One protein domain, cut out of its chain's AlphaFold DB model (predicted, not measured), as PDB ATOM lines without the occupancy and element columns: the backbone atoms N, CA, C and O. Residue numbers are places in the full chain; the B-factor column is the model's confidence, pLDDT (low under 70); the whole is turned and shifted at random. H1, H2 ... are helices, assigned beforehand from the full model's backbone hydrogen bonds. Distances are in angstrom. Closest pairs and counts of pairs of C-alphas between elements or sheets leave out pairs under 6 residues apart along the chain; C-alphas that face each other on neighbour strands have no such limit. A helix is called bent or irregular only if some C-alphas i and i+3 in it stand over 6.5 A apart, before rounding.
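Overview. This is residues 114 to 180 of the 185 residues of a protein of Portunus trituberculatus (UniProt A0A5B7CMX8). One long helix, H1, sticks out with residues 114 to 129 as an arm from a small body of two helices and loops. In that body the short helix H3 packs on H2 at a steep angle and lies between H2 and the last residues of H1, while the chain between H1 and H2 swings out in a wide loop, residues 134 to 149. The printed part has 67 residues with three named helices, in the order H1, H2, H3, and no named strand; the class is all helix. The whole is loose, with a radius of gyration of the C-alphas of 15.0 A and spans of 45 by 31 by 19 A, the arm making much of the length.

Along the chain. Find C-alpha 114 at (184.672, 48.210, -18.761); from there H1 runs through residues 114 to 133, 29.7 A from first to last C-alpha, and ends at C-alpha 133 at (173.917, 36.573, 6.353). Read on through residues 134 to 149, 16 residues with no named element, to H2, residues 150 to 162, which is 18.3 A long. After it comes H3, residues 166 to 171, 8.7 A long, ending at C-alpha 171 at (171.960, 31.616, 7.036). Residues 172 to 180 follow it. No helix is bent or irregular.

Arrangement. Start at the end of H1: with residues 130 to 133 alone it only just touches H3, with 3 pairs of C-alphas within 8 A. Their closest C-alphas, those of Lys 133 and Lys 171, are 5.4 A apart, and their lines stand about perpendicular at 87 degrees. H1 and H2 are apart. Then look at H2 and H3, which touch with 8 pairs of C-alphas within 8 A; the closest C-alphas are those of Ala 155 and Ile 167, 5.8 A apart. They run opposite ways at a steep tilt of 53 degrees. In the backbones, the O i to N i+4 pairs within hydrogen-bond range are 15 of 16 in H1, 8 of 9 in H2 and 1 of 2 in H3.

Size, cuts and confidence. The two C-alphas farthest apart are those of Pro 114 and Gly 149, 46.6 A. Leave out residues 114 to 129, which stand free, and you find a body of 51 residues spanning 30 by 25 by 19 A, with a radius of gyration of 11.3 A. The link from H1 to H2 is long and the link from H2 to H3 is tight. The printed part has no cut. The mean pLDDT of the printed part is 92.9, and no printed residue is under 70 in this model.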
ATOM      1  N   PRO A 114     185.007  47.369 -19.911       79.75
ATOM      2  CA  PRO A 114     184.672  48.210 -18.761       79.75
ATOM      3  C   PRO A 114     183.251  47.961 -18.225       79.75
ATOM      4  O   PRO A 114     183.008  48.108 -17.031       79.75
ATOM      5  N   GLN A 115     182.328  47.546 -19.101       80.44
ATOM      6  CA  GLN A 115     180.965  47.166 -18.725       80.44
ATOM      7  C   GLN A 115     180.969  45.845 -17.945       80.44
ATOM      8  O   GLN A 115     180.385  45.778 -16.865       80.44
ATOM      9  N   ASP A 116     181.726  44.848 -18.409       84.50
ATOM     10  CA  ASP A 116     181.878  43.555 -17.727       84.50
ATOM     11  C   ASP A 116     182.549  43.730 -16.355       84.50
ATOM     12  O   ASP A 116     182.218  43.036 -15.397       84.50
ATOM     13  N   ALA A 117     183.497  44.666 -16.234       85.00
ATOM     14  CA  ALA A 117     184.141  44.990 -14.963       85.00
ATOM     15  C   ALA A 117     183.146  45.604 -13.962       85.00
ATOM     16  O   ALA A 117     183.123  45.211 -12.797       85.00
ATOM     17  N   ALA A 118     182.281  46.514 -14.420       88.06
ATOM     18  CA  ALA A 118     181.223  47.088 -13.591       88.06
ATOM     19  C   ALA A 118     180.160  46.044 -13.198       88.06
ATOM     20  O   ALA A 118     179.649  46.061 -12.079       88.06
ATOM     21  N   GLU A 119     179.825  45.113 -14.091       88.25
ATOM     22  CA  GLU A 119     178.942  43.982 -13.785       88.25
ATOM     23  C   GLU A 119     179.537  43.042 -12.743       88.25
ATOM     24  O   GLU A 119     178.845  42.686 -11.791       88.25
ATOM     25  N   ARG A 120     180.824  42.707 -12.864       87.50
ATOM     26  CA  ARG A 120     181.538  41.911 -11.858       87.50
ATOM     27  C   ARG A 120     181.531  42.589 -10.499       87.50
ATOM     28  O   ARG A 120     181.177  41.946  -9.523       87.50
ATOM     29  N   MET A 121     181.812  43.889 -10.449       90.50
ATOM     30  CA  MET A 121     181.780  44.646  -9.198       90.50
ATOM     31  C   MET A 121     180.382  44.633  -8.553       90.50
ATOM     32  O   MET A 121     180.255  44.472  -7.341       90.50
ATOM     33  N   ARG A 122     179.316  44.746  -9.357       92.44
ATOM     34  CA  ARG A 122     177.933  44.617  -8.863       92.44
ATOM     35  C   ARG A 122     177.633  43.211  -8.342       92.44
ATOM     36  O   ARG A 122     177.019  43.084  -7.288       92.44
ATOM     37  N   ALA A 123     178.072  42.174  -9.051       92.69
ATOM     38  CA  ALA A 123     177.882  40.791  -8.626       92.69
ATOM     39  C   ALA A 123     178.651  40.484  -7.330       92.69
ATOM     40  O   ALA A 123     178.087  39.896  -6.413       92.69
ATOM     41  N   GLU A 124     179.900  40.937  -7.214       92.88
ATOM     42  CA  GLU A 124     180.711  40.817  -5.995       92.88
ATOM     43  C   GLU A 124     180.020  41.467  -4.794       92.88
ATOM     44  O   GLU A 124     179.964  40.874  -3.720       92.88
ATOM     45  N   MET A 125     179.414  42.643  -4.980       95.06
ATOM     46  CA  MET A 125     178.631  43.298  -3.926       95.06
ATOM     47  C   MET A 125     177.444  42.446  -3.458       95.06
ATOM     48  O   MET A 125     177.179  42.391  -2.256       95.06
ATOM     49  N   TRP A 126     176.743  41.774  -4.377       91.75
ATOM     50  CA  TRP A 126     175.647  40.863  -4.029       91.75
ATOM     51  C   TRP A 126     176.144  39.628  -3.279       91.75
ATOM     52  O   TRP A 126     175.577  39.289  -2.244       91.75
ATOM     53  N   PHE A 127     177.240  39.012  -3.729       92.12
ATOM     54  CA  PHE A 127     177.829  37.871  -3.023       92.12
ATOM     55  C   PHE A 127     178.274  38.240  -1.607       92.12
ATOM     56  O   PHE A 127     177.990  37.503  -0.670       92.12
ATOM     57  N   LEU A 128     178.900  39.406  -1.429       94.12
ATOM     58  CA  LEU A 128     179.307  39.886  -0.109       94.12
ATOM     59  C   LEU A 128     178.112  40.135   0.819       94.12
ATOM     60  O   LEU A 128     178.225  39.924   2.023       94.12
ATOM     61  N   GLU A 129     176.980  40.608   0.292       94.19
ATOM     62  CA  GLU A 129     175.753  40.777   1.080       94.19
ATOM     63  C   GLU A 129     175.172  39.435   1.528       94.19
ATOM     64  O   GLU A 129     174.774  39.299   2.683       94.19
ATOM     65  N   ASP A 130     175.165  38.429   0.658       92.75
ATOM     66  CA  ASP A 130     174.681  37.100   1.030       92.75
ATOM     67  C   ASP A 130     175.638  36.395   2.000       92.75
ATOM     68  O   ASP A 130     175.195  35.822   2.996       92.75
ATOM     69  N   GLU A 131     176.951  36.522   1.804       92.88
ATOM     70  CA  GLU A 131     177.953  35.992   2.735       92.88
ATOM     71  C   GLU A 131     177.838  36.601   4.139       92.88
ATOM     72  O   GLU A 131     178.074  35.903   5.128       92.88
ATOM     73  N   ARG A 132     177.415  37.869   4.261       95.19
ATOM     74  CA  ARG A 132     177.167  38.519   5.561       95.19
ATOM     75  C   ARG A 132     176.037  37.864   6.360       95.19
ATOM     76  O   ARG A 132     176.050  37.951   7.588       95.19
ATOM     77  N   LYS A 133     175.067  37.228   5.698       94.50
ATOM     78  CA  LYS A 133     173.917  36.573   6.353       94.50
ATOM     79  C   LYS A 133     174.271  35.192   6.908       94.50
ATOM     80  O   LYS A 133     173.587  34.698   7.808       94.50
ATOM     81  N   VAL A 134     175.336  34.575   6.396       94.75
ATOM     82  CA  VAL A 134     175.736  33.209   6.741       94.75
ATOM     83  C   VAL A 134     176.212  33.117   8.191       94.75
ATOM     84  O   VAL A 134     177.128  33.812   8.631       94.75
ATOM     85  N   VAL A 135     175.644  32.168   8.936       93.88
ATOM     86  CA  VAL A 135     176.045  31.855  10.309       93.88
ATOM     87  C   VAL A 135     177.005  30.667  10.296       93.88
ATOM     88  O   VAL A 135     176.671  29.566   9.849       93.88
ATOM     89  N   ARG A 136     178.223  30.864  10.816       91.88
ATOM     90  CA  ARG A 136     179.266  29.823  10.821       91.88
ATOM     91  C   ARG A 136     178.802  28.554  11.545       91.88
ATOM     92  O   ARG A 136     178.357  28.608  12.688       91.88
ATOM     93  N   GLY A 137     178.967  27.404  10.888       89.81
ATOM     94  CA  GLY A 137     178.645  26.082  11.439       89.81
ATOM     95  C   GLY A 137     177.160  25.700  11.389       89.81
ATOM     96  O   GLY A 137     176.805  24.584  11.774       89.81
ATOM     97  N   MET A 138     176.286  26.584  10.904       93.12
ATOM     98  CA  MET A 138     174.855  26.309  10.785       93.12
ATOM     99  C   MET A 138     174.589  25.365   9.605       93.12
ATOM    100  O   MET A 138     174.915  25.665   8.460       93.12
ATOM    101  N   GLY A 139     174.006  24.196   9.887       93.19
ATOM    102  CA  GLY A 139     173.692  23.187   8.868       93.19
ATOM    103  C   GLY A 139     174.906  22.438   8.307       93.19
ATOM    104  O   GLY A 139     174.765  21.736   7.306       93.19
ATOM    105  N   GLU A 140     176.075  22.574   8.939       94.94
ATOM    106  CA  GLU A 140     177.314  21.907   8.532       94.94
ATOM    107  C   GLU A 140     177.210  20.385   8.702       94.94
ATOM    108  O   GLU A 140     176.657  19.895   9.695       94.94
ATOM    109  N   GLY A 141     177.730  19.622   7.738       94.12
ATOM    110  CA  GLY A 141     177.606  18.164   7.719       94.12
ATOM    111  C   GLY A 141     176.159  17.692   7.576       94.12
ATOM    112  O   GLY A 141     175.800  16.649   8.120       94.12
ATOM    113  N   GLY A 142     175.299  18.480   6.921       91.88
ATOM    114  CA  GLY A 142     173.883  18.154   6.720       91.88
ATOM    115  C   GLY A 142     173.048  18.078   8.005       91.88
ATOM    116  O   GLY A 142     171.988  17.453   8.013       91.88
ATOM    117  N   LYS A 143     173.510  18.681   9.108       93.00
ATOM    118  CA  LYS A 143     172.798  18.645  10.393       93.00
ATOM    119  C   LYS A 143     171.470  19.399  10.332       93.00
ATOM    120  O   LYS A 143     171.364  20.463   9.725       93.00
ATOM    121  N   LEU A 144     170.474  18.867  11.041       92.94
ATOM    122  CA  LEU A 144     169.193  19.537  11.240       92.94
ATOM    123  C   LEU A 144     169.396  20.844  12.016       92.94
ATOM    124  O   LEU A 144     170.061  20.862  13.052       92.94
ATOM    125  N   VAL A 145     168.752  21.913  11.555       93.31
ATOM    126  CA  VAL A 145     168.737  23.210  12.229       93.31
ATOM    127  C   VAL A 145     167.295  23.618  12.499       93.31
ATOM    128  O   VAL A 145     166.434  23.481  11.630       93.31
ATOM    129  N   LYS A 146     167.027  24.111  13.710       92.69
ATOM    130  CA  LYS A 146     165.718  24.641  14.106       92.69
ATOM    131  C   LYS A 146     165.867  26.111  14.471       92.69
ATOM    132  O   LYS A 146     166.712  26.449  15.294       92.69
ATOM    133  N   LEU A 147     165.042  26.958  13.863       92.31
ATOM    134  CA  LEU A 147     164.906  28.362  14.245       92.31
ATOM    135  C   LEU A 147     163.897  28.476  15.393       92.31
ATOM    136  O   LEU A 147     162.904  27.749  15.423       92.31
ATOM    137  N   SER A 148     164.149  29.377  16.339       93.06
ATOM    138  CA  SER A 148     163.286  29.619  17.501       93.06
ATOM    139  C   SER A 148     163.002  31.107  17.682       93.06
ATOM    140  O   SER A 148     163.759  31.945  17.203       93.06
ATOM    141  N   GLY A 149     161.936  31.436  18.411       95.06
ATOM    142  CA  GLY A 149     161.569  32.824  18.692       95.06
ATOM    143  C   GLY A 149     160.922  33.511  17.491       95.06
ATOM    144  O   GLY A 149     160.139  32.898  16.765       95.06
ATOM    145  N   GLU A 150     161.225  34.793  17.307       94.25
ATOM    146  CA  GLU A 150     160.634  35.627  16.253       94.25
ATOM    147  C   GLU A 150     161.051  35.170  14.853       94.25
ATOM    148  O   GLU A 150     160.205  35.044  13.970       94.25
ATOM    149  N   GLU A 151     162.318  34.795  14.672       92.81
ATOM    150  CA  GLU A 151     162.818  34.281  13.393       92.81
ATOM    151  C   GLU A 151     162.118  32.989  12.967       92.81
ATOM    152  O   GLU A 151     161.866  32.779  11.785       92.81
ATOM    153  N   GLY A 152     161.767  32.129  13.930       94.00
ATOM    154  CA  GLY A 152     161.006  30.911  13.657       94.00
ATOM    155  C   GLY A 152     159.594  31.205  13.143       94.00
ATOM    156  O   GLY A 152     159.127  30.525  12.232       94.00
ATOM    157  N   LYS A 153     158.940  32.246  13.674       95.31
ATOM    158  CA  LYS A 153     157.608  32.677  13.216       95.31
ATOM    159  C   LYS A 153     157.666  33.248  11.803       95.31
ATOM    160  O   LYS A 153     156.891  32.836  10.947       95.31
ATOM    161  N   LEU A 154     158.635  34.130  11.548       94.88
ATOM    162  CA  LEU A 154     158.868  34.691  10.216       94.88
ATOM    163  C   LEU A 154     159.179  33.588   9.200       94.88
ATOM    164  O   LEU A 154     158.648  33.590   8.092       94.88
ATOM    165  N   ALA A 155     159.991  32.605   9.590       94.50
ATOM    166  CA  ALA A 155     160.312  31.472   8.737       94.50
ATOM    167  C   ALA A 155     159.068  30.649   8.386       94.50
ATOM    168  O   ALA A 155     158.919  30.227   7.243       94.50
ATOM    169  N   GLU A 156     158.150  30.452   9.336       94.81
ATOM    170  CA  GLU A 156     156.887  29.754   9.093       94.81
ATOM    171  C   GLU A 156     155.972  30.531   8.131       94.81
ATOM    172  O   GLU A 156     155.341  29.942   7.252       94.81
ATOM    173  N   GLU A 157     155.913  31.857   8.255       95.25
ATOM    174  CA  GLU A 157     155.160  32.720   7.339       95.25
ATOM    175  C   GLU A 157     155.729  32.706   5.920       95.25
ATOM    176  O   GLU A 157     154.972  32.627   4.950       95.25
ATOM    177  N   VAL A 158     157.057  32.738   5.789       95.19
ATOM    178  CA  VAL A 158     157.737  32.622   4.493       95.19
ATOM    179  C   VAL A 158     157.520  31.232   3.899       95.19
ATOM    180  O   VAL A 158     157.162  31.121   2.730       95.19
ATOM    181  N   MET A 159     157.622  30.173   4.706       95.25
ATOM    182  CA  MET A 159     157.353  28.804   4.261       95.25
ATOM    183  C   MET A 159     155.926  28.618   3.741       95.25
ATOM    184  O   MET A 159     155.726  27.867   2.790       95.25
ATOM    185  N   LYS A 160     154.930  29.304   4.315       95.44
ATOM    186  CA  LYS A 160     153.544  29.261   3.811       95.44
ATOM    187  C   LYS A 160     153.413  29.829   2.396       95.44
ATOM    188  O   LYS A 160     152.501  29.426   1.680       95.44
ATOM    189  N   LYS A 161     154.297  30.751   2.004       95.56
ATOM    190  CA  LYS A 161     154.304  31.390   0.679       95.56
ATOM    191  C   LYS A 161     155.189  30.637  -0.316       95.56
ATOM    192  O   LYS A 161     154.746  30.337  -1.416       95.56
ATOM    193  N   GLU A 162     156.410  30.306   0.096       91.69
ATOM    194  CA  GLU A 162     157.491  29.823  -0.778       91.69
ATOM    195  C   GLU A 162     157.727  28.307  -0.675       91.69
ATOM    196  O   GLU A 162     158.608  27.769  -1.337       91.69
ATOM    197  N   ALA A 163     156.984  27.597   0.186       93.56
ATOM    198  CA  ALA A 163     157.150  26.172   0.523       93.56
ATOM    199  C   ALA A 163     158.522  25.772   1.118       93.56
ATOM    200  O   ALA A 163     158.686  24.646   1.590       93.56
ATOM    201  N   PHE A 164     159.486  26.695   1.171       94.62
ATOM    202  CA  PHE A 164     160.824  26.508   1.725       94.62
ATOM    203  C   PHE A 164     161.146  27.560   2.785       94.62
ATOM    204  O   PHE A 164     160.600  28.663   2.800       94.62
ATOM    205  N   ASN A 165     162.056  27.215   3.694       95.00
ATOM    206  CA  ASN A 165     162.524  28.133   4.724       95.00
ATOM    207  C   ASN A 165     163.683  28.981   4.182       95.00
ATOM    208  O   ASN A 165     164.849  28.641   4.394       95.00
ATOM    209  N   LEU A 166     163.353  30.066   3.476       94.81
ATOM    210  CA  LEU A 166     164.360  30.970   2.905       94.81
ATOM    211  C   LEU A 166     165.235  31.606   3.989       94.81
ATOM    212  O   LEU A 166     166.448  31.636   3.850       94.81
ATOM    213  N   ILE A 167     164.641  31.989   5.125       94.88
ATOM    214  CA  ILE A 167     165.375  32.595   6.247       94.88
ATOM    215  C   ILE A 167     166.465  31.655   6.766       94.88
ATOM    216  O   ILE A 167     167.573  32.084   7.079       94.88
ATOM    217  N   LEU A 168     166.160  30.360   6.877       95.19
ATOM    218  CA  LEU A 168     167.154  29.370   7.272       95.19
ATOM    219  C   LEU A 168     168.181  29.125   6.161       95.19
ATOM    220  O   LEU A 168     169.355  28.946   6.468       95.19
ATOM    221  N   SER A 169     167.749  29.108   4.899       94.50
ATOM    222  CA  SER A 169     168.628  28.901   3.746       94.50
ATOM    223  C   SER A 169     169.688  29.997   3.630       94.50
ATOM    224  O   SER A 169     170.860  29.672   3.484       94.50
ATOM    225  N   ASP A 170     169.302  31.263   3.790       95.06
ATOM    226  CA  ASP A 170     170.204  32.422   3.701       95.06
ATOM    227  C   ASP A 170     171.291  32.410   4.788       95.06
ATOM    228  O   ASP A 170     172.377  32.961   4.620       95.06
ATOM    229  N   LYS A 171     171.013  31.758   5.922       95.19
ATOM    230  CA  LYS A 171     171.960  31.616   7.036       95.19
ATOM    231  C   LYS A 171     172.911  30.436   6.873       95.19
ATOM    232  O   LYS A 171     173.900  30.346   7.601       95.19
ATOM    233  N   ILE A 172     172.611  29.507   5.974       95.38
ATOM    234  CA  ILE A 172     173.410  28.308   5.748       95.38
ATOM    235  C   ILE A 172     174.488  28.616   4.707       95.38
ATOM    236  O   ILE A 172     174.217  29.199   3.662       95.38
ATOM    237  N   SER A 173     175.725  28.185   4.967       94.69
ATOM    238  CA  SER A 173     176.816  28.386   4.010       94.69
ATOM    239  C   SER A 173     176.570  27.629   2.702       94.69
ATOM    240  O   SER A 173     176.257  26.436   2.715       94.69
ATOM    241  N   VAL A 174     176.800  28.308   1.573       92.94
ATOM    242  CA  VAL A 174     176.756  27.714   0.225       92.94
ATOM    243  C   VAL A 174     177.791  26.592   0.077       92.94
ATOM    244  O   VAL A 174     177.520  25.575  -0.554       92.94
ATOM    245  N   ASN A 175     178.949  26.737   0.727       93.00
ATOM    246  CA  ASN A 175     180.070  25.798   0.652       93.00
ATOM    247  C   ASN A 175     180.081  24.774   1.805       93.00
ATOM    248  O   ASN A 175     181.144  24.283   2.187       93.00
ATOM    249  N   ARG A 176     178.921  24.469   2.401       94.31
ATOM    250  CA  ARG A 176     178.828  23.511   3.514       94.31
ATOM    251  C   ARG A 176     179.151  22.080   3.087       94.31
ATOM    252  O   ARG A 176     178.834  21.653   1.975       94.31
ATOM    253  N   THR A 177     179.660  21.291   4.024       94.44
ATOM    254  CA  THR A 177     179.790  19.840   3.858       94.44
ATOM    255  C   THR A 177     178.451  19.120   4.059       94.44
ATOM    256  O   THR A 177     177.592  19.547   4.838       94.44
ATOM    257  N   VAL A 178     178.268  18.002   3.357       94.31
ATOM    258  CA  VAL A 178     177.089  17.124   3.443       94.31
ATOM    259  C   VAL A 178     177.585  15.673   3.504       94.31
ATOM    260  O   VAL A 178     178.565  15.357   2.827       94.31
ATOM    261  N   PRO A 179     176.970  14.797   4.322       93.56
ATOM    262  CA  PRO A 179     177.355  13.393   4.393       93.56
ATOM    263  C   PRO A 179     177.124  12.694   3.054       93.56
ATOM    264  O   PRO A 179     176.144  12.961   2.357       93.56
ATOM    265  N   ASP A 180     178.024  11.774   2.717       94.19
ATOM    266  CA  ASP A 180     177.845  10.899   1.566       94.19
ATOM    267  C   ASP A 180     176.816   9.815   1.905       94.19
ATOM    268  O   ASP A 180     177.013   9.029   2.831       94.19
TER     269      ASP A 180